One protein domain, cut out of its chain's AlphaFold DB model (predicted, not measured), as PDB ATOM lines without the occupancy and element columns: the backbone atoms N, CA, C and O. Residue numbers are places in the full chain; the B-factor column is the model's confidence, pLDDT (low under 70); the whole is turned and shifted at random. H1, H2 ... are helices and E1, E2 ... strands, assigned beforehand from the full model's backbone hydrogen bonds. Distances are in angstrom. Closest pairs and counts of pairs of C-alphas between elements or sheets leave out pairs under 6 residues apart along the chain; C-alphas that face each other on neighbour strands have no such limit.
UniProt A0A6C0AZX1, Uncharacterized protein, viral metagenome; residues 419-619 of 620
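What this domain is: This is residues 419 to 619 of the 620 residues of an uncharacterized protein of viral metagenome (UniProt A0A6C0AZX1). A twisted sheet of six strands, E1 E8 E4 E11 E3 E2, curls round the long helix H3, and H1 crosses the same face. A second ribbon starts by the ends of E3 and E11: E5 and E10 pair there, then E6 and E9, with E7 along E6; residues 468 to 484 and 538 to 545, in two long links, lie on the large sheet's other side. The 201 printed residues hold three named helices and eleven named strands, in the order E1 H1 E2 H2 H3 and then E3 to E11; the sheets are antiparallel and the class is mixed, helices and strands. The whole is compact, with a radius of gyration of the C-alphas of 16.1 A and spans of 45 by 40 by 33 A.

How they stand to each other: The large sheet runs E1 (419 to 422), E8 (584 to 589), E4 (549 to 558), E11 (609 to 618), E3 (520 to 530), E2 (446 to 454). N 551 and O 616 join E4 and E11 within hydrogen-bond range at 2.8 A; N 524 and O 615 do so for E11 and E3 at 2.8 A. H1 (427 to 435) and H3 (497 to 514) are on the same face, making two layers, helices on one face of a sheet. The C-alphas of Ile 510 and Ile 549, the closest of H3 and E4, are 7.0 A apart. H1 has a height over the sheet of 9.2 A and runs across the strands, at 72 degrees to E3 on the local plane. H2 (491 to 495) only just touches H1, with 3 pairs of C-alphas within 8 A, the closest those of Val 429 and Leu 493 at 6.5 A. E7 (574 to 578) and E6 (565 to 568) form a hairpin, N 567 to O 576 being 2.9 A; E9 (594 to 597) is the other neighbour of E6, N 568 to O 594 being 2.8 A. E5 (560 to 562) pairs with E10 (600 to 602), N 561 to O 601 being 2.8 A. E5 runs on into E6 at 21 degrees, and E9 into E10 at 10 degrees. In H3 every O i to N i+4 pair is within hydrogen-bond range; H1 has 2 of 5 and H2 0 of 1, with 3 of 6 and 2 of 2 O i to N i+3 pairs.

Where its parts are: E3 is 32.2 A long, E11 30.0 A, E4 27.7 A, E2 26.0 A and H3 25.7 A. E1 begins at C-alpha 419 (-9.636, 32.096, 45.359), and E11 ends at C-alpha 618 (4.480, 27.311, 46.867).

The domain as a whole: The C-alphas of Gly 515 and Asp 606, the two farthest apart, are 50.0 A apart. The printed part has no cut; the links E2 to H2 and E3 to E4 are long. Mean pLDDT of the printed part is 86.8, with residues 443 to 444, 472 to 481, 532 to 540 and 619 under 70.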
ATOM      1  N   GLU A 419      -9.207  31.160  46.400       94.06
ATOM      2  CA  GLU A 419      -9.636  32.096  45.359       94.06
ATOM      3  C   GLU A 419      -9.710  31.389  44.005       94.06
ATOM      4  O   GLU A 419      -8.906  30.503  43.702       94.06
ATOM      5  N   GLU A 420     -10.657  31.817  43.175       94.88
ATOM      6  CA  GLU A 420     -10.889  31.263  41.847       94.88
ATOM      7  C   GLU A 420     -10.481  32.242  40.751       94.88
ATOM      8  O   GLU A 420     -10.748  33.443  40.812       94.88
ATOM      9  N   TYR A 421      -9.889  31.697  39.700       96.31
ATOM     10  CA  TYR A 421      -9.522  32.405  38.489       96.31
ATOM     11  C   TYR A 421      -9.965  31.574  37.285       96.31
ATOM     12  O   TYR A 421     -10.009  30.346  37.347       96.31
ATOM     13  N   ASN A 422     -10.255  32.231  36.164       96.00
ATOM     14  CA  ASN A 422     -10.484  31.549  34.894       96.00
ATOM     15  C   ASN A 422      -9.536  32.116  33.839       96.00
ATOM     16  O   ASN A 422      -9.598  33.296  33.493       96.00
ATOM     17  N   ILE A 423      -8.616  31.284  33.359       95.88
ATOM     18  CA  ILE A 423      -7.609  31.659  32.371       95.88
ATOM     19  C   ILE A 423      -7.579  30.554  31.320       95.88
ATOM     20  O   ILE A 423      -7.236  29.411  31.606       95.88
ATOM     21  N   LYS A 424      -7.951  30.889  30.084       95.88
ATOM     22  CA  LYS A 424      -8.063  29.891  29.018       95.88
ATOM     23  C   LYS A 424      -6.682  29.401  28.549       95.88
ATOM     24  O   LYS A 424      -5.818  30.237  28.263       95.88
ATOM     25  N   PRO A 425      -6.480  28.075  28.420       96.31
ATOM     26  CA  PRO A 425      -5.225  27.516  27.933       96.31
ATOM     27  C   PRO A 425      -5.063  27.692  26.426       96.31
ATOM     28  O   PRO A 425      -6.019  27.540  25.662       96.31
ATOM     29  N   THR A 426      -3.829  27.953  25.999       97.69
ATOM     30  CA  THR A 426      -3.445  27.832  24.590       97.69
ATOM     31  C   THR A 426      -3.449  26.368  24.153       97.69
ATOM     32  O   THR A 426      -3.424  25.445  24.974       97.69
ATOM     33  N   LEU A 427      -3.432  26.146  22.837       96.38
ATOM     34  CA  LEU A 427      -3.325  24.802  22.275       96.38
ATOM     35  C   LEU A 427      -2.026  24.105  22.713       96.38
ATOM     36  O   LEU A 427      -2.065  22.950  23.120       96.38
ATOM     37  N   LEU A 428      -0.905  24.836  22.761       96.38
ATOM     38  CA  LEU A 428       0.378  24.310  23.240       96.38
ATOM     39  C   LEU A 428       0.274  23.750  24.669       96.38
ATOM     40  O   LEU A 428       0.794  22.671  24.952       96.38
ATOM     41  N   VAL A 429      -0.407  24.465  25.573       96.62
ATOM     42  CA  VAL A 429      -0.605  24.000  26.953       96.62
ATOM     43  C   VAL A 429      -1.460  22.739  26.990       96.62
ATOM     44  O   VAL A 429      -1.098  21.799  27.698       96.62
ATOM     45  N   LYS A 430      -2.547  22.680  26.212       96.19
ATOM     46  CA  LYS A 430      -3.399  21.485  26.126       96.19
ATOM     47  C   LYS A 430      -2.628  20.272  25.606       96.19
ATOM     48  O   LYS A 430      -2.652  19.220  26.238       96.19
ATOM     49  N   ASP A 431      -1.900  20.439  24.507       95.62
ATOM     50  CA  ASP A 431      -1.218  19.339  23.820       95.62
ATOM     51  C   ASP A 431       0.014  18.841  24.577       95.62
ATOM     52  O   ASP A 431       0.436  17.699  24.405       95.62
ATOM     53  N   SER A 432       0.577  19.662  25.469       96.25
ATOM     54  CA  SER A 432       1.746  19.275  26.261       96.25
ATOM     55  C   SER A 432       1.522  18.036  27.137       96.25
ATOM     56  O   SER A 432       2.478  17.313  27.416       96.25
ATOM     57  N   PHE A 433       0.275  17.743  27.521       96.31
ATOM     58  CA  PHE A 433      -0.070  16.549  28.298       96.31
ATOM     59  C   PHE A 433       0.103  15.248  27.500       96.31
ATOM     60  O   PHE A 433       0.319  14.192  28.090       96.31
ATOM     61  N   ASN A 434       0.101  15.313  26.164       93.88
ATOM     62  CA  ASN A 434       0.346  14.154  25.299       93.88
ATOM     63  C   ASN A 434       1.811  13.686  25.337       93.88
ATOM     64  O   ASN A 434       2.119  12.587  24.890       93.88
ATOM     65  N   LEU A 435       2.718  14.509  25.876       93.06
ATOM     66  CA  LEU A 435       4.142  14.192  26.026       93.06
ATOM     67  C   LEU A 435       4.468  13.556  27.386       93.06
ATOM     68  O   LEU A 435       5.639  13.294  27.684       93.06
ATOM     69  N   LEU A 436       3.468  13.364  28.252       93.81
ATOM     70  CA  LEU A 436       3.682  12.807  29.580       93.81
ATOM     71  C   LEU A 436       4.039  11.319  29.519       93.81
ATOM     72  O   LEU A 436       3.472  10.551  28.747       93.81
ATOM     73  N   LYS A 437       4.968  10.905  30.382       93.19
ATOM     74  CA  LYS A 437       5.267   9.489  30.629       93.19
ATOM     75  C   LYS A 437       4.366   8.939  31.727       93.19
ATOM     76  O   LYS A 437       3.928   9.689  32.604       93.19
ATOM     77  N   LYS A 438       4.115   7.628  31.667       90.88
ATOM     78  CA  LYS A 438       3.342   6.903  32.680       90.88
ATOM     79  C   LYS A 438       3.985   7.091  34.060       90.88
ATOM     80  O   LYS A 438       5.211   7.072  34.186       90.88
ATOM     81  N   ASP A 439       3.155   7.326  35.070       87.88
ATOM     82  CA  ASP A 439       3.566   7.388  36.469       87.88
ATOM     83  C   ASP A 439       3.800   5.958  36.961       87.88
ATOM     84  O   ASP A 439       2.862   5.189  37.132       87.88
ATOM     85  N   ASN A 440       5.065   5.593  37.162       85.94
ATOM     86  CA  ASN A 440       5.444   4.236  37.568       85.94
ATOM     87  C   ASN A 440       5.245   3.970  39.069       85.94
ATOM     88  O   ASN A 440       5.616   2.900  39.541       85.94
ATOM     89  N   TYR A 441       4.735   4.944  39.829       82.19
ATOM     90  CA  TYR A 441       4.560   4.816  41.275       82.19
ATOM     91  C   TYR A 441       3.111   4.524  41.673       82.19
ATOM     92  O   TYR A 441       2.878   4.098  42.796       82.19
ATOM     93  N   TYR A 442       2.135   4.741  40.794       73.62
ATOM     94  CA  TYR A 442       0.727   4.448  41.062       73.62
ATOM     95  C   TYR A 442       0.226   3.387  40.082       73.62
ATOM     96  O   TYR A 442       0.595   3.412  38.912       73.62
ATOM     97  N   ASP A 443      -0.643   2.490  40.551       68.06
ATOM     98  CA  ASP A 443      -1.175   1.392  39.728       68.06
ATOM     99  C   ASP A 443      -2.227   1.857  38.702       68.06
ATOM    100  O   ASP A 443      -2.521   1.154  37.738       68.06
ATOM    101  N   ASN A 444      -2.747   3.075  38.870       69.56
ATOM    102  CA  ASN A 444      -3.757   3.676  38.000       69.56
ATOM    103  C   ASN A 444      -3.133   4.168  36.677       69.56
ATOM    104  O   ASN A 444      -1.938   4.472  36.618       69.56
ATOM    105  N   GLU A 445      -3.937   4.350  35.620       79.75
ATOM    106  CA  GLU A 445      -3.492   5.000  34.373       79.75
ATOM    107  C   GLU A 445      -3.256   6.514  34.548       79.75
ATOM    108  O   GLU A 445      -3.983   7.379  34.050       79.75
ATOM    109  N   ARG A 446      -2.199   6.843  35.289       86.94
ATOM    110  CA  ARG A 446      -1.738   8.203  35.548       86.94
ATOM    111  C   ARG A 446      -0.462   8.472  34.766       86.94
ATOM    112  O   ARG A 446       0.416   7.621  34.662       86.94
ATOM    113  N   TYR A 447      -0.336   9.690  34.260       92.62
ATOM    114  CA  TYR A 447       0.867  10.187  33.603       92.62
ATOM    115  C   TYR A 447       1.298  11.473  34.289       92.62
ATOM    116  O   TYR A 447       0.452  12.295  34.658       92.62
ATOM    117  N   ARG A 448       2.605  11.648  34.497       93.88
ATOM    118  CA  ARG A 448       3.102  12.734  35.345       93.88
ATOM    119  C   ARG A 448       4.450  13.286  34.894       93.88
ATOM    120  O   ARG A 448       5.372  12.548  34.552       93.88
ATOM    121  N   ALA A 449       4.568  14.606  34.976       94.25
ATOM    122  CA  ALA A 449       5.831  15.330  35.021       94.25
ATOM    123  C   ALA A 449       5.891  16.174  36.301       94.25
ATOM    124  O   ALA A 449       4.857  16.577  36.841       94.25
ATOM    125  N   PHE A 450       7.099  16.428  36.791       93.19
ATOM    126  CA  PHE A 450       7.347  17.269  37.959       93.19
ATOM    127  C   PHE A 450       8.596  18.105  37.723       93.19
ATOM    128  O   PHE A 450       9.617  17.585  37.276       93.19
ATOM    129  N   SER A 451       8.511  19.394  38.038       92.12
ATOM    130  CA  SER A 451       9.636  20.312  37.904       92.12
ATOM    131  C   SER A 451       9.640  21.359  39.003       92.12
ATOM    132  O   SER A 451       8.598  21.900  39.370       92.12
ATOM    133  N   LEU A 452      10.842  21.727  39.442       89.75
ATOM    134  CA  LEU A 452      11.090  22.999  40.110       89.75
ATOM    135  C   LEU A 452      11.376  24.059  39.055       89.75
ATOM    136  O   LEU A 452      12.261  23.879  38.217       89.75
ATOM    137  N   ILE A 453      10.678  25.185  39.117       91.88
ATOM    138  CA  ILE A 453      10.852  26.271  38.153       91.88
ATOM    139  C   ILE A 453      11.367  27.506  38.870       91.88
ATOM    140  O   ILE A 453      10.785  27.952  39.856       91.88
ATOM    141  N   ASN A 454      12.446  28.089  38.352       90.25
ATOM    142  CA  ASN A 454      12.891  29.416  38.750       90.25
ATOM    143  C   ASN A 454      12.004  30.471  38.082       90.25
ATOM    144  O   ASN A 454      12.029  30.625  36.862       90.25
ATOM    145  N   ILE A 455      11.259  31.207  38.902       93.62
ATOM    146  CA  ILE A 455      10.274  32.215  38.493       93.62
ATOM    147  C   ILE A 455      10.693  33.637  38.886       93.62
ATOM    148  O   ILE A 455       9.865  34.556  38.932       93.62
ATOM    149  N   LYS A 456      11.984  33.851  39.186       88.50
ATOM    150  CA  LYS A 456      12.507  35.175  39.559       88.50
ATOM    151  C   LYS A 456      12.158  36.222  38.497       88.50
ATOM    152  O   LYS A 456      11.690  37.304  38.850       88.50
ATOM    153  N   ASN A 457      12.319  35.865  37.225       91.56
ATOM    154  CA  ASN A 457      11.861  36.632  36.075       91.56
ATOM    155  C   ASN A 457      10.919  35.756  35.228       91.56
ATOM    156  O   ASN A 457      11.341  34.711  34.739       91.56
ATOM    157  N   ILE A 458       9.663  36.185  35.069       92.25
ATOM    158  CA  ILE A 458       8.628  35.449  34.319       92.25
ATOM    159  C   ILE A 458       8.978  35.345  32.829       92.25
ATOM    160  O   ILE A 458       8.615  34.373  32.173       92.25
ATOM    161  N   ASP A 459       9.754  36.289  32.298       91.06
ATOM    162  CA  ASP A 459      10.170  36.263  30.897       91.06
ATOM    163  C   ASP A 459      11.391  35.388  30.626       91.06
ATOM    164  O   ASP A 459      11.698  35.109  29.472       91.06
ATOM    165  N   SER A 460      12.076  34.922  31.672       91.88
ATOM    166  CA  SER A 460      13.236  34.030  31.550       91.88
ATOM    167  C   SER A 460      13.200  32.887  32.567       91.88
ATOM    168  O   SER A 460      14.200  32.579  33.224       91.88
ATOM    169  N   MET A 461      12.032  32.248  32.690       95.38
ATOM    170  CA  MET A 461      11.843  31.070  33.538       95.38
ATOM    171  C   MET A 461      12.702  29.893  33.075       95.38
ATOM    172  O   MET A 461      12.933  29.701  31.881       95.38
ATOM    173  N   LYS A 462      13.169  29.088  34.033       92.06
ATOM    174  CA  LYS A 462      13.966  27.883  33.759       92.06
ATOM    175  C   LYS A 462      13.611  26.765  34.724       92.06
ATOM    176  O   LYS A 462      13.494  27.009  35.925       92.06
ATOM    177  N   VAL A 463      13.518  25.546  34.201       90.88
ATOM    178  CA  VAL A 463      13.519  24.330  35.019       90.88
ATOM    179  C   VAL A 463      14.868  24.209  35.735       90.88
ATOM    180  O   VAL A 463      15.927  24.457  35.153       90.88
ATOM    181  N   VAL A 464      14.826  23.874  37.022       83.69
ATOM    182  CA  VAL A 464      15.998  23.773  37.895       83.69
ATOM    183  C   VAL A 464      16.332  22.303  38.121       83.69
ATOM    184  O   VAL A 464      15.792  21.678  39.026       83.69
ATOM    185  N   GLY A 465      17.262  21.779  37.320       74.75
ATOM    186  CA  GLY A 465      17.765  20.409  37.461       74.75
ATOM    187  C   GLY A 465      16.702  19.324  37.249       74.75
ATOM    188  O   GLY A 465      15.577  19.603  36.840       74.75
ATOM    189  N   ASP A 466      17.078  18.077  37.527       79.00
ATOM    190  CA  ASP A 466      16.181  16.918  37.517       79.00
ATOM    191  C   ASP A 466      15.852  16.544  38.966       79.00
ATOM    192  O   ASP A 466      16.452  15.635  39.538       79.00
ATOM    193  N   LEU A 467      14.951  17.302  39.590       75.38
ATOM    194  CA  LEU A 467      14.599  17.095  40.994       75.38
ATOM    195  C   LEU A 467      13.696  15.881  41.171       75.38
ATOM    196  O   LEU A 467      12.639  15.769  40.552       75.38
ATOM    197  N   ASN A 468      14.086  15.015  42.098       78.12
ATOM    198  CA  ASN A 468      13.207  13.967  42.574       78.12
ATOM    199  C   ASN A 468      12.120  14.568  43.480       78.12
ATOM    200  O   ASN A 468      12.387  15.419  44.330       78.12
ATOM    201  N   PHE A 469      10.881  14.117  43.305       80.44
ATOM    202  CA  PHE A 469       9.764  14.488  44.159       80.44
ATOM    203  C   PHE A 469       9.753  13.623  45.418       80.44
ATOM    204  O   PHE A 469       9.828  12.396  45.347       80.44
ATOM    205  N   TYR A 470       9.605  14.262  46.572       72.94
ATOM    206  CA  TYR A 470       9.500  13.596  47.861       72.94
ATOM    207  C   TYR A 470       8.313  14.176  48.638       72.94
ATOM    208  O   TYR A 470       8.149  15.391  48.700       72.94
ATOM    209  N   GLN A 471       7.518  13.310  49.269       71.00
ATOM    210  CA  GLN A 471       6.421  13.692  50.163       71.00
ATOM    211  C   GLN A 471       6.405  12.740  51.367       71.00
ATOM    212  O   GLN A 471       6.645  11.545  51.201       71.00
ATOM    213  N   SER A 472       6.159  13.254  52.578       65.44
ATOM    214  CA  SER A 472       6.104  12.428  53.799       65.44
ATOM    215  C   SER A 472       4.887  11.502  53.776       65.44
ATOM    216  O   SER A 472       3.838  11.882  53.255       65.44
ATOM    217  N   SER A 473       4.987  10.340  54.427       69.62
ATOM    218  CA  SER A 473       3.813   9.497  54.714       69.62
ATOM    219  C   SER A 473       2.759  10.178  55.579       69.62
ATOM    220  O   SER A 473       1.629   9.725  55.597       69.62
ATOM    221  N   ASP A 474       3.108  11.267  56.268       65.88
ATOM    222  CA  ASP A 474       2.138  12.045  57.049       65.88
ATOM    223  C   ASP A 474       1.110  12.758  56.142       65.88
ATOM    224  O   ASP A 474       0.007  13.056  56.588       65.88
ATOM    225  N   TYR A 475       1.470  13.006  54.876       68.94
ATOM    226  CA  TYR A 475       0.606  13.639  53.869       68.94
ATOM    227  C   TYR A 475       0.148  12.650  52.788       68.94
ATOM    228  O   TYR A 475      -0.964  12.752  52.285       68.94
ATOM    229  N   ASN A 476       0.988  11.671  52.430       66.69
ATOM    230  CA  ASN A 476       0.688  10.686  51.392       66.69
ATOM    231  C   ASN A 476       0.787   9.261  51.940       66.69
ATOM    232  O   ASN A 476       1.872   8.687  52.012       66.69
ATOM    233  N   ASN A 477      -0.353   8.670  52.281       67.50
ATOM    234  CA  ASN A 477      -0.397   7.328  52.864       67.50
ATOM    235  C   ASN A 477      -0.040   6.208  51.868       67.50
ATOM    236  O   ASN A 477       0.310   5.116  52.305       67.50
ATOM    237  N   TYR A 478      -0.121   6.457  50.553       62.91
ATOM    238  CA  TYR A 478       0.104   5.432  49.525       62.91
ATOM    239  C   TYR A 478       1.586   5.291  49.155       62.91
ATOM    240  O   TYR A 478       2.138   4.199  49.169       62.91
ATOM    241  N   ASN A 479       2.247   6.414  48.856       67.31
ATOM    242  CA  ASN A 479       3.633   6.475  48.371       67.31
ATOM    243  C   ASN A 479       4.511   7.456  49.160       67.31
ATOM    244  O   ASN A 479       5.536   7.939  48.665       67.31
ATOM    245  N   GLY A 480       4.102   7.808  50.374       66.50
ATOM    246  CA  GLY A 480       4.897   8.658  51.243       66.50
ATOM    247  C   GLY A 480       6.220   8.008  51.638       66.50
ATOM    248  O   GLY A 480       6.351   6.792  51.714       66.50
ATOM    249  N   ASN A 481       7.218   8.847  51.897       68.00
ATOM    250  CA  ASN A 481       8.607   8.463  52.158       68.00
ATOM    251  C   ASN A 481       9.345   7.804  50.981       68.00
ATOM    252  O   ASN A 481      10.492   7.393  51.154       68.00
ATOM    253  N   THR A 482       8.750   7.769  49.788       72.75
ATOM    254  CA  THR A 482       9.403   7.275  48.571       72.75
ATOM    255  C   THR A 482       9.918   8.440  47.732       72.75
ATOM    256  O   THR A 482       9.184   9.385  47.427       72.75
ATOM    257  N   LEU A 483      11.189   8.365  47.333       74.88
ATOM    258  CA  LEU A 483      11.792   9.309  46.395       74.88
ATOM    259  C   LEU A 483      11.342   8.963  44.970       74.88
ATOM    260  O   LEU A 483      11.642   7.882  44.460       74.88
ATOM    261  N   ARG A 484      10.603   9.871  44.332       83.81
ATOM    262  CA  ARG A 484       9.956   9.636  43.037       83.81
ATOM    263  C   ARG A 484      10.623  10.450  41.945       83.81
ATOM    264  O   ARG A 484      10.691  11.674  42.025       83.81
ATOM    265  N   LYS A 485      11.087   9.776  40.899       87.75
ATOM    266  CA  LYS A 485      11.700  10.420  39.743       87.75
ATOM    267  C   LYS A 485      10.667  10.585  38.641       87.75
ATOM    268  O   LYS A 485      10.129   9.606  38.131       87.75
ATOM    269  N   TYR A 486      10.443  11.826  38.240       89.88
ATOM    270  CA  TYR A 486       9.569  12.170  37.127       89.88
ATOM    271  C   TYR A 486      10.359  12.898  36.050       89.88
ATOM    272  O   TYR A 486      11.426  13.454  36.307       89.88
ATOM    273  N   GLN A 487       9.839  12.884  34.826       92.94
ATOM    274  CA  GLN A 487      10.379  13.756  33.793       92.94
ATOM    275  C   GLN A 487      10.041  15.216  34.102       92.94
ATOM    276  O   GLN A 487       9.013  15.506  34.718       92.94
ATOM    277  N   ASN A 488      10.881  16.124  33.622       94.12
ATOM    278  CA  ASN A 488      10.603  17.549  33.684       94.12
ATOM    279  C   ASN A 488       9.469  17.947  32.724       94.12
ATOM    280  O   ASN A 488       9.247  17.291  31.701       94.12
ATOM    281  N   ILE A 489       8.765  19.037  33.040       94.19
ATOM    282  CA  ILE A 489       7.806  19.646  32.114       94.19
ATOM    283  C   ILE A 489       8.530  20.145  30.856       94.19
ATOM    284  O   ILE A 489       9.711  20.499  30.893       94.19
ATOM    285  N   ASN A 490       7.826  20.194  29.726       92.38
ATOM    286  CA  ASN A 490       8.425  20.621  28.464       92.38
ATOM    287  C   ASN A 490       8.847  22.104  28.521       92.38
ATOM    288  O   ASN A 490       8.026  22.972  28.809       92.38
ATOM    289  N   ASN A 491      10.104  22.411  28.179       91.69
ATOM    290  CA  ASN A 491      10.639  23.779  28.186       91.69
ATOM    291  C   ASN A 491       9.866  24.759  27.288       91.69
ATOM    292  O   ASN A 491       9.843  25.952  27.584       91.69
ATOM    293  N   ASN A 492       9.200  24.284  26.231       92.38
ATOM    294  CA  ASN A 492       8.373  25.133  25.371       92.38
ATOM    295  C   ASN A 492       7.201  25.763  26.142       92.38
ATOM    296  O   ASN A 492       6.814  26.889  25.833       92.38
ATOM    297  N   LEU A 493       6.692  25.094  27.187       94.50
ATOM    298  CA  LEU A 493       5.639  25.638  28.053       94.50
ATOM    299  C   LEU A 493       6.076  26.918  28.765       94.50
ATOM    300  O   LEU A 493       5.257  27.802  28.980       94.50
ATOM    301  N   LEU A 494       7.362  27.054  29.101       95.06
ATOM    302  CA  LEU A 494       7.863  28.208  29.855       95.06
ATOM    303  C   LEU A 494       7.720  29.529  29.083       95.06
ATOM    304  O   LEU A 494       7.680  30.598  29.691       95.06
ATOM    305  N   ASN A 495       7.630  29.457  27.753       94.75
ATOM    306  CA  ASN A 495       7.463  30.618  26.883       94.75
ATOM    307  C   ASN A 495       6.001  30.873  26.486       94.75
ATOM    308  O   ASN A 495       5.717  31.912  25.892       94.75
ATOM    309  N   ASP A 496       5.080  29.967  26.820       97.19
ATOM    310  CA  ASP A 496       3.671  30.095  26.465       97.19
ATOM    311  C   ASP A 496       2.979  31.242  27.216       97.19
ATOM    312  O   ASP A 496       3.199  31.472  28.408       97.19
ATOM    313  N   SER A 497       2.100  31.958  26.513       96.50
ATOM    314  CA  SER A 497       1.425  33.142  27.047       96.50
ATOM    315  C   SER A 497       0.413  32.818  28.150       96.50
ATOM    316  O   SER A 497       0.317  33.571  29.121       96.50
ATOM    317  N   SER A 498      -0.323  31.707  28.044       96.62
ATOM    318  CA  SER A 498      -1.245  31.265  29.095       96.62
ATOM    319  C   SER A 498      -0.481  30.688  30.283       96.62
ATOM    320  O   SER A 498      -0.786  31.035  31.424       96.62
ATOM    321  N   PHE A 499       0.592  29.929  30.033       97.19
ATOM    322  CA  PHE A 499       1.436  29.391  31.098       97.19
ATOM    323  C   PHE A 499       2.076  30.499  31.938       97.19
ATOM    324  O   PHE A 499       1.941  30.502  33.162       97.19
ATOM    325  N   LYS A 500       2.668  31.518  31.299       97.06
ATOM    326  CA  LYS A 500       3.184  32.713  31.989       97.06
ATOM    327  C   LYS A 500       2.120  33.407  32.846       97.06
ATOM    328  O   LYS A 500       2.437  33.863  33.947       97.06
ATOM    329  N   LYS A 501       0.862  33.472  32.384       97.12
ATOM    330  CA  LYS A 501      -0.252  34.039  33.166       97.12
ATOM    331  C   LYS A 501      -0.558  33.208  34.412       97.12
ATOM    332  O   LYS A 501      -0.662  33.804  35.481       97.12
ATOM    333  N   TYR A 502      -0.622  31.876  34.319       97.38
ATOM    334  CA  TYR A 502      -0.841  31.013  35.494       97.38
ATOM    335  C   TYR A 502       0.235  31.232  36.560       97.38
ATOM    336  O   TYR A 502      -0.079  31.481  37.724       97.38
ATOM    337  N   ILE A 503       1.507  31.226  36.146       96.69
ATOM    338  CA  ILE A 503       2.646  31.450  37.044       96.69
ATOM    339  C   ILE A 503       2.561  32.838  37.679       96.69
ATOM    340  O   ILE A 503       2.819  32.987  38.870       96.69
ATOM    341  N   THR A 504       2.193  33.858  36.899       96.62
ATOM    342  CA  THR A 504       2.068  35.237  37.384       96.62
ATOM    343  C   THR A 504       0.970  35.361  38.434       96.62
ATOM    344  O   THR A 504       1.213  35.940  39.489       96.62
ATOM    345  N   VAL A 505      -0.210  34.785  38.187       96.69
ATOM    346  CA  VAL A 505      -1.322  34.797  39.151       96.69
ATOM    347  C   VAL A 505      -0.930  34.074  40.435       96.69
ATOM    348  O   VAL A 505      -1.057  34.646  41.518       96.69
ATOM    349  N   PHE A 506      -0.346  32.881  40.325       95.94
ATOM    350  CA  PHE A 506       0.110  32.118  41.486       95.94
ATOM    351  C   PHE A 506       1.195  32.860  42.284       95.94
ATOM    352  O   PHE A 506       1.092  33.017  43.500       95.94
ATOM    353  N   LYS A 507       2.203  33.411  41.594       94.69
ATOM    354  CA  LYS A 507       3.275  34.225  42.187       94.69
ATOM    355  C   LYS A 507       2.734  35.462  42.902       94.69
ATOM    356  O   LYS A 507       3.196  35.777  44.000       94.69
ATOM    357  N   ASN A 508       1.788  36.169  42.288       94.56
ATOM    358  CA  ASN A 508       1.179  37.361  42.869       94.56
ATOM    359  C   ASN A 508       0.381  37.008  44.121       94.56
ATOM    360  O   ASN A 508       0.493  37.722  45.115       94.56
ATOM    361  N   LYS A 509      -0.351  35.885  44.108       93.94
ATOM    362  CA  LYS A 509      -1.077  35.405  45.284       93.94
ATOM    363  C   LYS A 509      -0.126  35.059  46.429       93.94
ATOM    364  O   LYS A 509      -0.315  35.567  47.527       93.94
ATOM    365  N   ILE A 510       0.954  34.317  46.167       91.25
ATOM    366  CA  ILE A 510       1.990  34.060  47.183       91.25
ATOM    367  C   ILE A 510       2.546  35.377  47.730       91.25
ATOM    368  O   ILE A 510       2.610  35.554  48.943       91.25
ATOM    369  N   THR A 511       2.894  36.322  46.853       91.62
ATOM    370  CA  THR A 511       3.486  37.605  47.264       91.62
ATOM    371  C   THR A 511       2.537  38.438  48.118       91.62
ATOM    372  O   THR A 511       2.963  39.020  49.111       91.62
ATOM    373  N   LYS A 512       1.254  38.482  47.754       92.31
ATOM    374  CA  LYS A 512       0.219  39.217  48.482       92.31
ATOM    375  C   LYS A 512       0.020  38.663  49.893       92.31
ATOM    376  O   LYS A 512      -0.048  39.442  50.834       92.31
ATOM    377  N   GLU A 513      -0.066  37.342  50.028       90.75
ATOM    378  CA  GLU A 513      -0.478  36.703  51.286       90.75
ATOM    379  C   GLU A 513       0.698  36.426  52.230       90.75
ATOM    380  O   GLU A 513       0.547  36.511  53.444       90.75
ATOM    381  N   SER A 514       1.883  36.120  51.693       85.94
ATOM    382  CA  SER A 514       3.084  35.855  52.503       85.94
ATOM    383  C   SER A 514       3.973  37.084  52.722       85.94
ATOM    384  O   SER A 514       4.824  37.074  53.610       85.94
ATOM    385  N   GLY A 515       3.831  38.124  51.890       85.94
ATOM    386  CA  GLY A 515       4.755  39.263  51.825       85.94
ATOM    387  C   GLY A 515       6.098  38.958  51.141       85.94
ATOM    388  O   GLY A 515       6.905  39.867  50.942       85.94
ATOM    389  N   GLU A 516       6.347  37.706  50.748       82.38
ATOM    390  CA  GLU A 516       7.605  37.250  50.153       82.38
ATOM    391  C   GLU A 516       7.488  37.114  48.631       82.38
ATOM    392  O   GLU A 516       6.468  36.694  48.093       82.38
ATOM    393  N   LYS A 517       8.558  37.438  47.899       87.00
ATOM    394  CA  LYS A 517       8.598  37.254  46.439       87.00
ATOM    395  C   LYS A 517       9.185  35.878  46.118       87.00
ATOM    396  O   LYS A 517      10.417  35.750  46.160       87.00
ATOM    397  N   PRO A 518       8.372  34.871  45.738       86.81
ATOM    398  CA  PRO A 518       8.882  33.523  45.545       86.81
ATOM    399  C   PRO A 518       9.841  33.494  44.353       86.81
ATOM    400  O   PRO A 518       9.583  34.061  43.283       86.81
ATOM    401  N   LYS A 519      10.984  32.835  44.552       86.56
ATOM    402  CA  LYS A 519      11.976  32.594  43.493       86.56
ATOM    403  C   LYS A 519      11.724  31.281  42.774       86.56
ATOM    404  O   LYS A 519      12.099  31.161  41.609       86.56
ATOM    405  N   PHE A 520      11.120  30.320  43.464       87.56
ATOM    406  CA  PHE A 520      10.886  28.978  42.966       87.56
ATOM    407  C   PHE A 520       9.461  28.532  43.276       87.56
ATOM    408  O   PHE A 520       8.900  28.926  44.292       87.56
ATOM    409  N   ILE A 521       8.907  27.694  42.409       91.50
ATOM    410  CA  ILE A 521       7.662  26.952  42.642       91.50
ATOM    411  C   ILE A 521       7.830  25.542  42.093       91.50
ATOM    412  O   ILE A 521       8.603  25.348  41.146       91.50
ATOM    413  N   GLN A 522       7.123  24.571  42.667       91.75
ATOM    414  CA  GLN A 522       7.031  23.248  42.053       91.75
ATOM    415  C   GLN A 522       5.751  23.157  41.246       91.75
ATOM    416  O   GLN A 522       4.729  23.746  41.600       91.75
ATOM    417  N   ILE A 523       5.830  22.428  40.140       94.81
ATOM    418  CA  ILE A 523       4.683  22.172  39.287       94.81
ATOM    419  C   ILE A 523       4.633  20.688  38.982       94.81
ATOM    420  O   ILE A 523       5.578  20.130  38.421       94.81
ATOM    421  N   HIS A 524       3.503  20.075  39.313       94.69
ATOM    422  CA  HIS A 524       3.119  18.780  38.784       94.69
ATOM    423  C   HIS A 524       2.228  18.987  37.569       94.69
ATOM    424  O   HIS A 524       1.241  19.717  37.629       94.69
ATOM    425  N   GLN A 525       2.551  18.300  36.484       96.44
ATOM    426  CA  GLN A 525       1.684  18.167  35.324       96.44
ATOM    427  C   GLN A 525       1.149  16.742  35.310       96.44
ATOM    428  O   GLN A 525       1.940  15.802  35.241       96.44
ATOM    429  N   ILE A 526      -0.165  16.573  35.441       94.06
ATOM    430  CA  ILE A 526      -0.782  15.267  35.671       94.06
ATOM    431  C   ILE A 526      -1.922  15.050  34.679       94.06
ATOM    432  O   ILE A 526      -2.855  15.849  34.626       94.06
ATOM    433  N   ARG A 527      -1.876  13.923  33.967       93.31
ATOM    434  CA  ARG A 527      -3.033  13.348  33.276       93.31
ATOM    435  C   ARG A 527      -3.529  12.140  34.054       93.31
ATOM    436  O   ARG A 527      -2.734  11.293  34.465       93.31
ATOM    437  N   VAL A 528      -4.836  12.076  34.240       89.31
ATOM    438  CA  VAL A 528      -5.535  10.930  34.817       89.31
ATOM    439  C   VAL A 528      -6.484  10.392  33.755       89.31
ATOM    440  O   VAL A 528      -7.413  11.104  33.367       89.31
ATOM    441  N   ASN A 529      -6.247   9.171  33.277       87.00
ATOM    442  CA  ASN A 529      -7.183   8.487  32.390       87.00
ATOM    443  C   ASN A 529      -8.282   7.814  33.219       87.00
ATOM    444  O   ASN A 529      -8.033   7.334  34.326       87.00
ATOM    445  N   ALA A 530      -9.493   7.780  32.674       80.00
ATOM    446  CA  ALA A 530     -10.606   7.023  33.222       80.00
ATOM    447  C   ALA A 530     -10.907   5.846  32.289       80.00
ATOM    448  O   ALA A 530     -11.149   6.046  31.100       80.00
ATOM    449  N   ASN A 531     -10.919   4.634  32.842       72.12
ATOM    450  CA  ASN A 531     -11.267   3.411  32.126       72.12
ATOM    451  C   ASN A 531     -12.593   2.859  32.661       72.12
ATOM    452  O   ASN A 531     -12.898   2.997  33.843       72.12
ATOM    453  N   CYS A 532     -13.372   2.187  31.809       61.47
ATOM    454  CA  CYS A 532     -14.695   1.661  32.179       61.47
ATOM    455  C   CYS A 532     -14.666   0.595  33.293       61.47
ATOM    456  O   CYS A 532     -15.693   0.350  33.916       61.47
ATOM    457  N   ASN A 533     -13.503  -0.018  33.545       58.41
ATOM    458  CA  ASN A 533     -13.330  -1.115  34.502       58.41
ATOM    459  C   ASN A 533     -12.714  -0.681  35.847       58.41
ATOM    460  O   ASN A 533     -12.700  -1.481  36.782       58.41
ATOM    461  N   ASP A 534     -12.217   0.556  35.967       57.34
ATOM    462  CA  ASP A 534     -11.495   1.022  37.156       57.34
ATOM    463  C   ASP A 534     -12.400   1.863  38.062       57.34
ATOM    464  O   ASP A 534     -12.670   3.033  37.808       57.34
ATOM    465  N   ASN A 535     -12.844   1.268  39.172       49.59
ATOM    466  CA  ASN A 535     -13.745   1.921  40.128       49.59
ATOM    467  C   ASN A 535     -13.046   2.854  41.141       49.59
ATOM    468  O   ASN A 535     -13.736   3.426  41.979       49.59
ATOM    469  N   LYS A 536     -11.711   2.998  41.120       55.47
ATOM    470  CA  LYS A 536     -10.961   3.868  42.054       55.47
ATOM    471  C   LYS A 536      -9.768   4.526  41.376       55.47
ATOM    472  O   LYS A 536      -8.654   4.007  41.391       55.47
ATOM    473  N   VAL A 537      -9.991   5.700  40.797       55.50
ATOM    474  CA  VAL A 537      -8.948   6.427  40.060       55.50
ATOM    475  C   VAL A 537      -8.193   7.402  40.982       55.50
ATOM    476  O   VAL A 537      -7.069   7.810  40.669       55.50
ATOM    477  N   THR A 538      -8.739   7.718  42.163       56.84
ATOM    478  CA  THR A 538      -8.130   8.644  43.136       56.84
ATOM    479  C   THR A 538      -7.800   7.964  44.482       56.84
ATOM    480  O   THR A 538      -8.690   7.706  45.284       56.84
ATOM    481  N   PRO A 539      -6.522   7.652  44.774       52.38
ATOM    482  CA  PRO A 539      -6.153   6.876  45.966       52.38
ATOM    483  C   PRO A 539      -5.994   7.698  47.261       52.38
ATOM    484  O   PRO A 539      -5.760   7.114  48.315       52.38
ATOM    485  N   GLU A 540      -6.064   9.033  47.207       61.41
ATOM    486  CA  GLU A 540      -5.525   9.903  48.274       61.41
ATOM    487  C   GLU A 540      -6.557  10.332  49.344       61.41
ATOM    488  O   GLU A 540      -6.165  10.590  50.481       61.41
ATOM    489  N   GLY A 541      -7.866  10.321  49.049       74.69
ATOM    490  CA  GLY A 541      -8.908  10.760  49.996       74.69
ATOM    491  C   GLY A 541      -8.778  12.238  50.408       74.69
ATOM    492  O   GLY A 541      -8.117  13.013  49.724       74.69
ATOM    493  N   ILE A 542      -9.409  12.639  51.521       82.94
ATOM    494  CA  ILE A 542      -9.305  14.004  52.080       82.94
ATOM    495  C   ILE A 542      -7.897  14.222  52.651       82.94
ATOM    496  O   ILE A 542      -7.553  13.625  53.678       82.94
ATOM    497  N   HIS A 543      -7.108  15.099  52.025       81.69
ATOM    498  CA  HIS A 543      -5.702  15.325  52.372       81.69
ATOM    499  C   HIS A 543      -5.270  16.798  52.260       81.69
ATOM    500  O   HIS A 543      -6.045  17.676  51.884       81.69
ATOM    501  N   GLN A 544      -4.020  17.047  52.645       83.50
ATOM    502  CA  GLN A 544      -3.260  18.283  52.444       83.50
ATOM    503  C   GLN A 544      -1.936  17.915  51.782       83.50
ATOM    504  O   GLN A 544      -1.421  16.815  52.008       83.50
ATOM    505  N   ASP A 545      -1.355  18.832  51.015       76.81
ATOM    506  CA  ASP A 545      -0.095  18.557  50.318       76.81
ATOM    507  C   ASP A 545       1.149  18.882  51.162       76.81
ATOM    508  O   ASP A 545       2.242  18.377  50.877       76.81
ATOM    509  N   GLY A 546       0.991  19.679  52.222       77.12
ATOM    510  CA  GLY A 546       2.049  20.082  53.149       77.12
ATOM    511  C   GLY A 546       2.765  21.382  52.759       77.12
ATOM    512  O   GLY A 546       3.810  21.713  53.335       77.12
ATOM    513  N   PHE A 547       2.214  22.161  51.828       84.12
ATOM    514  CA  PHE A 547       2.743  23.457  51.388       84.12
ATOM    515  C   PHE A 547       1.985  24.616  52.050       84.12
ATOM    516  O   PHE A 547       1.114  24.399  52.879       84.12
ATOM    517  N   ASN A 548       2.385  25.863  51.788       86.81
ATOM    518  CA  ASN A 548       1.628  27.021  52.284       86.81
ATOM    519  C   ASN A 548       0.428  27.310  51.386       86.81
ATOM    520  O   ASN A 548      -0.694  27.486  51.848       86.81
ATOM    521  N   ILE A 549       0.689  27.377  50.084       91.75
ATOM    522  CA  ILE A 549      -0.291  27.690  49.058       91.75
ATOM    523  C   ILE A 549      -0.142  26.650  47.960       91.75
ATOM    524  O   ILE A 549       0.966  26.426  47.460       91.75
ATOM    525  N   ILE A 550      -1.259  26.060  47.555       93.88
ATOM    526  CA  ILE A 550      -1.320  25.222  46.362       93.88
ATOM    527  C   ILE A 550      -2.292  25.814  45.351       93.88
ATOM    528  O   ILE A 550      -3.203  26.569  45.691       93.88
ATOM    529  N   GLY A 551      -2.066  25.505  44.086       95.44
ATOM    530  CA  GLY A 551      -2.907  25.916  42.981       95.44
ATOM    531  C   GLY A 551      -3.304  24.706  42.155       95.44
ATOM    532  O   GLY A 551      -2.434  23.997  41.664       95.44
ATOM    533  N   ILE A 552      -4.598  24.498  41.957       95.69
ATOM    534  CA  ILE A 552      -5.158  23.418  41.148       95.69
ATOM    535  C   ILE A 552      -5.733  24.038  39.879       95.69
ATOM    536  O   ILE A 552      -6.697  24.794  39.942       95.69
ATOM    537  N   LEU A 553      -5.145  23.741  38.723       97.19
ATOM    538  CA  LEU A 553      -5.570  24.262  37.422       97.19
ATOM    539  C   LEU A 553      -6.071  23.125  36.536       97.19
ATOM    540  O   LEU A 553      -5.319  22.200  36.235       97.19
ATOM    541  N   CYS A 554      -7.317  23.221  36.076       96.44
ATOM    542  CA  CYS A 554      -7.910  22.282  35.129       96.44
ATOM    543  C   CYS A 554      -7.653  22.739  33.684       96.44
ATOM    544  O   CYS A 554      -7.981  23.865  33.311       96.44
ATOM    545  N   ILE A 555      -7.072  21.867  32.853       97.12
ATOM    546  CA  ILE A 555      -6.740  22.175  31.453       97.12
ATOM    547  C   ILE A 555      -7.718  21.504  30.498       97.12
ATOM    548  O   ILE A 555      -8.352  22.194  29.700       97.12
ATOM    549  N   ASN A 556      -7.868  20.186  30.597       94.69
ATOM    550  CA  ASN A 556      -8.778  19.406  29.764       94.69
ATOM    551  C   ASN A 556      -9.649  18.501  30.641       94.69
ATOM    552  O   ASN A 556      -9.154  17.851  31.563       94.69
ATOM    553  N   ARG A 557     -10.935  18.424  30.297       92.50
ATOM    554  CA  ARG A 557     -11.843  17.337  30.667       92.50
ATOM    555  C   ARG A 557     -12.405  16.780  29.372       92.50
ATOM    556  O   ARG A 557     -13.071  17.506  28.639       92.50
ATOM    557  N   VAL A 558     -12.116  15.521  29.073       91.62
ATOM    558  CA  VAL A 558     -12.562  14.873  27.836       91.62
ATOM    559  C   VAL A 558     -13.304  13.604  28.204       91.62
ATOM    560  O   VAL A 558     -12.747  12.765  28.896       91.62
ATOM    561  N   ASN A 559     -14.556  13.487  27.752       89.25
ATOM    562  CA  ASN A 559     -15.393  12.292  27.898       89.25
ATOM    563  C   ASN A 559     -15.550  11.760  29.347       89.25
ATOM    564  O   ASN A 559     -15.672  10.557  29.574       89.25
ATOM    565  N   ILE A 560     -15.574  12.655  30.342       86.38
ATOM    566  CA  ILE A 560     -15.675  12.277  31.760       86.38
ATOM    567  C   ILE A 560     -16.848  12.928  32.502       86.38
ATOM    568  O   ILE A 560     -17.133  14.116  32.333       86.38
ATOM    569  N   LYS A 561     -17.455  12.152  33.402       82.06
ATOM    570  CA  LYS A 561     -18.420  12.537  34.440       82.06
ATOM    571  C   LYS A 561     -17.728  12.566  35.812       82.06
ATOM    572  O   LYS A 561     -16.704  11.916  36.005       82.06
ATOM    573  N   ASP A 562     -18.277  13.314  36.765       85.38
ATOM    574  CA  ASP A 562     -17.775  13.441  38.148       85.38
ATOM    575  C   ASP A 562     -16.383  14.105  38.249       85.38
ATOM    576  O   ASP A 562     -16.199  15.171  37.668       85.38
ATOM    577  N   GLY A 563     -15.400  13.605  39.004       82.56
ATOM    578  CA  GLY A 563     -14.128  14.327  39.206       82.56
ATOM    579  C   GLY A 563     -14.279  15.722  39.833       82.56
ATOM    580  O   GLY A 563     -13.641  16.673  39.371       82.56
ATOM    581  N   ILE A 564     -15.180  15.854  40.805       88.06
ATOM    582  CA  ILE A 564     -15.500  17.096  41.514       88.06
ATOM    583  C   ILE A 564     -14.396  17.376  42.533       88.06
ATOM    584  O   ILE A 564     -13.992  16.472  43.257       88.06
ATOM    585  N   ASN A 565     -13.910  18.615  42.583       90.44
ATOM    586  CA  ASN A 565     -12.967  19.061  43.604       90.44
ATOM    587  C   ASN A 565     -13.737  19.506  44.844       90.44
ATOM    588  O   ASN A 565     -14.505  20.467  44.750       90.44
ATOM    589  N   ASN A 566     -13.496  18.857  45.984       91.56
ATOM    590  CA  ASN A 566     -14.053  19.280  47.267       91.56
ATOM    591  C   ASN A 566     -12.961  19.896  48.140       91.56
ATOM    592  O   ASN A 566     -11.820  19.429  48.149       91.56
ATOM    593  N   PHE A 567     -13.334  20.926  48.896       91.06
ATOM    594  CA  PHE A 567     -12.489  21.534  49.918       91.06
ATOM    595  C   PHE A 567     -13.174  21.447  51.271       91.06
ATOM    596  O   PHE A 567     -14.398  21.581  51.377       91.06
ATOM    597  N   TYR A 568     -12.364  21.264  52.303       90.25
ATOM    598  CA  TYR A 568     -12.803  21.053  53.668       90.25
ATOM    599  C   TYR A 568     -12.028  21.962  54.620       90.25
ATOM    600  O   TYR A 568     -10.871  22.296  54.364       90.25
ATOM    601  N   ASP A 569     -12.652  22.334  55.732       88.06
ATOM    602  CA  ASP A 569     -11.982  23.043  56.821       88.06
ATOM    603  C   ASP A 569     -11.078  22.111  57.658       88.06
ATOM    604  O   ASP A 569     -10.951  20.911  57.396       88.06
ATOM    605  N   LYS A 570     -10.465  22.650  58.722       84.44
ATOM    606  CA  LYS A 570      -9.617  21.886  59.659       84.44
ATOM    607  C   LYS A 570     -10.333  20.734  60.366       84.44
ATOM    608  O   LYS A 570      -9.677  19.785  60.788       84.44
ATOM    609  N   ASN A 571     -11.657  20.805  60.489       86.19
ATOM    610  CA  ASN A 571     -12.485  19.756  61.078       86.19
ATOM    611  C   ASN A 571     -12.947  18.733  60.027       86.19
ATOM    612  O   ASN A 571     -13.749  17.857  60.343       86.19
ATOM    613  N   LYS A 572     -12.441  18.832  58.788       85.25
ATOM    614  CA  LYS A 572     -12.847  18.031  57.626       85.25
ATOM    615  C   LYS A 572     -14.329  18.185  57.277       85.25
ATOM    616  O   LYS A 572     -14.926  17.285  56.689       85.25
ATOM    617  N   THR A 573     -14.919  19.332  57.602       88.69
ATOM    618  CA  THR A 573     -16.267  19.691  57.153       88.69
ATOM    619  C   THR A 573     -16.171  20.299  55.764       88.69
ATOM    620  O   THR A 573     -15.356  21.192  55.541       88.69
ATOM    621  N   GLN A 574     -16.974  19.814  54.818       91.62
ATOM    622  CA  GLN A 574     -16.942  20.306  53.443       91.62
ATOM    623  C   GLN A 574     -17.424  21.760  53.388       91.62
ATOM    624  O   GLN A 574     -18.550  22.063  53.778       91.62
ATOM    625  N   ILE A 575     -16.573  22.649  52.880       92.12
ATOM    626  CA  ILE A 575     -16.845  24.089  52.773       92.12
ATOM    627  C   ILE A 575     -17.107  24.533  51.334       92.12
ATOM    628  O   ILE A 575     -17.702  25.585  51.112       92.12
ATOM    629  N   TYR A 576     -16.664  23.750  50.347       92.12
ATOM    630  CA  TYR A 576     -16.825  24.084  48.937       92.12
ATOM    631  C   TYR A 576     -16.732  22.839  48.050       92.12
ATOM    632  O   TYR A 576     -16.049  21.872  48.384       92.12
ATOM    633  N   SER A 577     -17.409  22.872  46.902       92.44
ATOM    634  CA  SER A 577     -17.327  21.840  45.868       92.44
ATOM    635  C   SER A 577     -17.524  22.447  44.486       92.44
ATOM    636  O   SER A 577     -18.488  23.183  44.269       92.44
ATOM    637  N   LYS A 578     -16.650  22.102  43.534       93.25
ATOM    638  CA  LYS A 578     -16.783  22.531  42.137       93.25
ATOM    639  C   LYS A 578     -16.311  21.473  41.154       93.25
ATOM    640  O   LYS A 578     -15.234  20.891  41.282       93.25
ATOM    641  N   MET A 579     -17.099  21.293  40.100       92.75
ATOM    642  CA  MET A 579     -16.651  20.619  38.889       92.75
ATOM    643  C   MET A 579     -15.841  21.615  38.057       92.75
ATOM    644  O   MET A 579     -16.397  22.531  37.462       92.75
ATOM    645  N   MET A 580     -14.514  21.492  38.095       92.94
ATOM    646  CA  MET A 580     -13.622  22.449  37.435       92.94
ATOM    647  C   MET A 580     -13.611  22.256  35.917       92.94
ATOM    648  O   MET A 580     -13.266  21.175  35.433       92.94
ATOM    649  N   GLU A 581     -13.893  23.325  35.180       93.25
ATOM    650  CA  GLU A 581     -13.881  23.362  33.719       93.25
ATOM    651  C   GLU A 581     -12.525  23.802  33.150       93.25
ATOM    652  O   GLU A 581     -11.630  24.258  33.863       93.25
ATOM    653  N   SER A 582     -12.354  23.675  31.830       94.75
ATOM    654  CA  SER A 582     -11.119  24.091  31.150       94.75
ATOM    655  C   SER A 582     -10.803  25.575  31.396       94.75
ATOM    656  O   SER A 582     -11.555  26.477  30.993       94.75
ATOM    657  N   GLY A 583      -9.646  25.812  32.018       95.31
ATOM    658  CA  GLY A 583      -9.133  27.122  32.407       95.31
ATOM    659  C   GLY A 583      -9.460  27.539  33.842       95.31
ATOM    660  O   GLY A 583      -8.964  28.579  34.274       95.31
ATOM    661  N   ASP A 584     -10.255  26.764  34.584       97.19
ATOM    662  CA  ASP A 584     -10.497  27.035  36.001       97.19
ATOM    663  C   ASP A 584      -9.228  26.788  36.816       97.19
ATOM    664  O   ASP A 584      -8.635  25.706  36.767       97.19
ATOM    665  N   PHE A 585      -8.841  27.790  37.598       97.38
ATOM    666  CA  PHE A 585      -7.682  27.771  38.474       97.38
ATOM    667  C   PHE A 585      -8.104  28.147  39.889       97.38
ATOM    668  O   PHE A 585      -8.528  29.274  40.133       97.38
ATOM    669  N   ILE A 586      -7.978  27.210  40.823       96.06
ATOM    670  CA  ILE A 586      -8.281  27.439  42.236       96.06
ATOM    671  C   ILE A 586      -6.964  27.501  42.993       96.06
ATOM    672  O   ILE A 586      -6.172  26.566  42.923       96.06
ATOM    673  N   ILE A 587      -6.724  28.593  43.713       95.50
ATOM    674  CA  ILE A 587      -5.563  28.743  44.592       95.50
ATOM    675  C   ILE A 587      -6.054  28.708  46.030       95.50
ATOM    676  O   ILE A 587      -6.898  29.520  46.394       95.50
ATOM    677  N   LEU A 588      -5.509  27.812  46.847       92.69
ATOM    678  CA  LEU A 588      -5.926  27.624  48.231       92.69
ATOM    679  C   LEU A 588      -4.764  27.685  49.220       92.69
ATOM    680  O   LEU A 588      -3.610  27.403  48.890       92.69
ATOM    681  N   ASN A 589      -5.105  28.060  50.447       91.81
ATOM    682  CA  ASN A 589      -4.255  27.970  51.619       91.81
ATOM    683  C   ASN A 589      -4.261  26.521  52.121       91.81
ATOM    684  O   ASN A 589      -5.224  26.068  52.743       91.81
ATOM    685  N   ASP A 590      -3.180  25.804  51.835       88.69
ATOM    686  CA  ASP A 590      -3.028  24.387  52.168       88.69
ATOM    687  C   ASP A 590      -2.760  24.169  53.666       88.69
ATOM    688  O   ASP A 590      -2.942  23.066  54.156       88.69
ATOM    689  N   ASN A 591      -2.403  25.214  54.430       83.94
ATOM    690  CA  ASN A 591      -2.240  25.095  55.885       83.94
ATOM    691  C   ASN A 591      -3.590  24.945  56.613       83.94
ATOM    692  O   ASN A 591      -3.659  24.287  57.651       83.94
ATOM    693  N   ASP A 592      -4.659  25.551  56.084       84.62
ATOM    694  CA  ASP A 592      -5.951  25.642  56.779       84.62
ATOM    695  C   ASP A 592      -7.082  24.843  56.127       84.62
ATOM    696  O   ASP A 592      -8.140  24.691  56.738       84.62
ATOM    697  N   ASN A 593      -6.870  24.326  54.915       86.56
ATOM    698  CA  ASN A 593      -7.897  23.619  54.156       86.56
ATOM    699  C   ASN A 593      -7.390  22.247  53.719       86.56
ATOM    700  O   ASN A 593      -6.238  22.114  53.313       86.56
ATOM    701  N   PHE A 594      -8.267  21.247  53.766       87.25
ATOM    702  CA  PHE A 594      -8.056  19.940  53.149       87.25
ATOM    703  C   PHE A 594      -8.781  19.886  51.810       87.25
ATOM    704  O   PHE A 594      -9.714  20.654  51.563       87.25
ATOM    705  N   HIS A 595      -8.386  18.963  50.943       88.69
ATOM    706  CA  HIS A 595      -9.014  18.793  49.647       88.69
ATOM    707  C   HIS A 595      -9.028  17.335  49.193       88.69
ATOM    708  O   HIS A 595      -8.237  16.508  49.647       88.69
ATOM    709  N   ASP A 596      -9.958  17.026  48.296       88.81
ATOM    710  CA  ASP A 596      -9.973  15.784  47.534       88.81
ATOM    711  C   ASP A 596     -10.551  16.007  46.130       88.81
ATOM    712  O   ASP A 596     -10.943  17.114  45.734       88.81
ATOM    713  N   VAL A 597     -10.559  14.928  45.352       86.12
ATOM    714  CA  VAL A 597     -11.253  14.854  44.075       86.12
ATOM    715  C   VAL A 597     -12.068  13.572  44.078       86.12
ATOM    716  O   VAL A 597     -11.522  12.514  44.375       86.12
ATOM    717  N   THR A 598     -13.354  13.650  43.735       84.62
ATOM    718  CA  THR A 598     -14.183  12.446  43.582       84.62
ATOM    719  C   THR A 598     -13.678  11.588  42.424       84.62
ATOM    720  O   THR A 598     -13.075  12.099  41.481       84.62
ATOM    721  N   ASP A 599     -14.010  10.299  42.409       81.12
ATOM    722  CA  ASP A 599     -13.658   9.455  41.267       81.12
ATOM    723  C   ASP A 599     -14.223  10.000  39.943       81.12
ATOM    724  O   ASP A 599     -15.250  10.689  39.891       81.12
ATOM    725  N   ILE A 600     -13.492   9.722  38.866       79.88
ATOM    726  CA  ILE A 600     -13.825  10.133  37.505       79.88
ATOM    727  C   ILE A 600     -14.509   8.950  36.818       79.88
ATOM    728  O   ILE A 600     -13.963   7.850  36.817       79.88
ATOM    729  N   LYS A 601     -15.678   9.172  36.212       81.25
ATOM    730  CA  LYS A 601     -16.412   8.147  35.448       81.25
ATOM    731  C   LYS A 601     -16.400   8.468  33.960       81.25
ATOM    732  O   LYS A 601     -16.363   9.634  33.580       81.25
ATOM    733  N   VAL A 602     -16.460   7.450  33.111       83.62
ATOM    734  CA  VAL A 602     -16.485   7.610  31.648       83.62
ATOM    735  C   VAL A 602     -17.912   7.921  31.174       83.62
ATOM    736  O   VAL A 602     -18.857   7.283  31.631       83.62
ATOM    737  N   ASN A 603     -18.084   8.901  30.276       81.94
ATOM    738  CA  ASN A 603     -19.392   9.197  29.664       81.94
ATOM    739  C   ASN A 603     -19.733   8.208  28.538       81.94
ATOM    740  O   ASN A 603     -20.831   7.660  28.518       81.94
ATOM    741  N   ASN A 604     -18.801   7.987  27.606       80.62
ATOM    742  CA  ASN A 604     -18.928   7.036  26.502       80.62
ATOM    743  C   ASN A 604     -17.756   6.044  26.518       80.62
ATOM    744  O   ASN A 604     -16.609   6.462  26.383       80.62
ATOM    745  N   SER A 605     -18.033   4.748  26.665       77.62
ATOM    746  CA  SER A 605     -17.009   3.704  26.798       77.62
ATOM    747  C   SER A 605     -16.080   3.563  25.593       77.62
ATOM    748  O   SER A 605     -14.961   3.081  25.750       77.62
ATOM    749  N   ASP A 606     -16.517   4.015  24.417       78.81
ATOM    750  CA  ASP A 606     -15.804   3.817  23.151       78.81
ATOM    751  C   ASP A 606     -14.848   4.976  22.813       78.81
ATOM    752  O   ASP A 606     -14.211   4.991  21.760       78.81
ATOM    753  N   GLN A 607     -14.754   5.980  23.690       80.62
ATOM    754  CA  GLN A 607     -13.910   7.160  23.504       80.62
ATOM    755  C   GLN A 607     -12.931   7.333  24.665       80.62
ATOM    756  O   GLN A 607     -13.247   7.070  25.823       80.62
ATOM    757  N   ILE A 608     -11.740   7.851  24.363       83.94
ATOM    758  CA  ILE A 608     -10.715   8.127  25.375       83.94
ATOM    759  C   ILE A 608     -11.247   9.166  26.370       83.94
ATOM    760  O   ILE A 608     -11.731  10.228  25.973       83.94
ATOM    761  N   ALA A 609     -11.143   8.855  27.661       87.94
ATOM    762  CA  ALA A 609     -11.638   9.678  28.752       87.94
ATOM    763  C   ALA A 609     -10.491  10.071  29.686       87.94
ATOM    764  O   ALA A 609      -9.780   9.213  30.204       87.94
ATOM    765  N   TYR A 610     -10.284  11.372  29.894       90.25
ATOM    766  CA  TYR A 610      -9.192  11.850  30.741       90.25
ATOM    767  C   TYR A 610      -9.430  13.241  31.323       90.25
ATOM    768  O   TYR A 610     -10.232  14.045  30.833       90.25
ATOM    769  N   ARG A 611      -8.660  13.523  32.377       92.38
ATOM    770  CA  ARG A 611      -8.548  14.827  33.022       92.38
ATOM    771  C   ARG A 611      -7.089  15.267  33.089       92.38
ATOM    772  O   ARG A 611      -6.251  14.545  33.626       92.38
ATOM    773  N   ASP A 612      -6.827  16.483  32.624       95.06
ATOM    774  CA  ASP A 612      -5.509  17.119  32.662       95.06
ATOM    775  C   ASP A 612      -5.491  18.249  33.689       95.06
ATOM    776  O   ASP A 612      -6.289  19.190  33.600       95.06
ATOM    777  N   VAL A 613      -4.564  18.174  34.645       95.50
ATOM    778  CA  VAL A 613      -4.400  19.182  35.696       95.50
ATOM    779  C   VAL A 613      -2.943  19.591  35.886       95.50
ATOM    780  O   VAL A 613      -2.026  18.767  35.812       95.50
ATOM    781  N   PHE A 614      -2.734  20.870  36.186       97.06
ATOM    782  CA  PHE A 614      -1.505  21.336  36.819       97.06
ATOM    783  C   PHE A 614      -1.744  21.538  38.312       97.06
ATOM    784  O   PHE A 614      -2.739  22.153  38.698       97.06
ATOM    785  N   ILE A 615      -0.808  21.066  39.133       95.06
ATOM    786  CA  ILE A 615      -0.743  21.380  40.560       95.06
ATOM    787  C   ILE A 615       0.492  22.241  40.791       95.06
ATOM    788  O   ILE A 615       1.613  21.803  40.534       95.06
ATOM    789  N   PHE A 616       0.282  23.470  41.243       95.50
ATOM    790  CA  PHE A 616       1.321  24.421  41.608       95.50
ATOM    791  C   PHE A 616       1.495  24.375  43.119       95.50
ATOM    792  O   PHE A 616       0.509  24.480  43.838       95.50
ATOM    793  N   THR A 617       2.722  24.275  43.615       91.12
ATOM    794  CA  THR A 617       2.985  24.330  45.056       91.12
ATOM    795  C   THR A 617       3.962  25.452  45.371       91.12
ATOM    796  O   THR A 617       4.988  25.649  44.702       91.12
ATOM    797  N   SER A 618       3.610  26.252  46.378       87.19
ATOM    798  CA  SER A 618       4.480  27.311  46.867       87.19
ATOM    799  C   SER A 618       5.627  26.684  47.639       87.19
ATOM    800  O   SER A 618       5.402  25.968  48.617       87.19
ATOM    801  N   ILE A 619       6.842  27.028  47.250       69.69
ATOM    802  CA  ILE A 619       8.011  26.826  48.083       69.69
ATOM    803  C   ILE A 619       8.386  28.211  48.586       69.69
ATOM    804  O   ILE A 619       8.575  29.107  47.763       69.69
TER     805      ILE A 619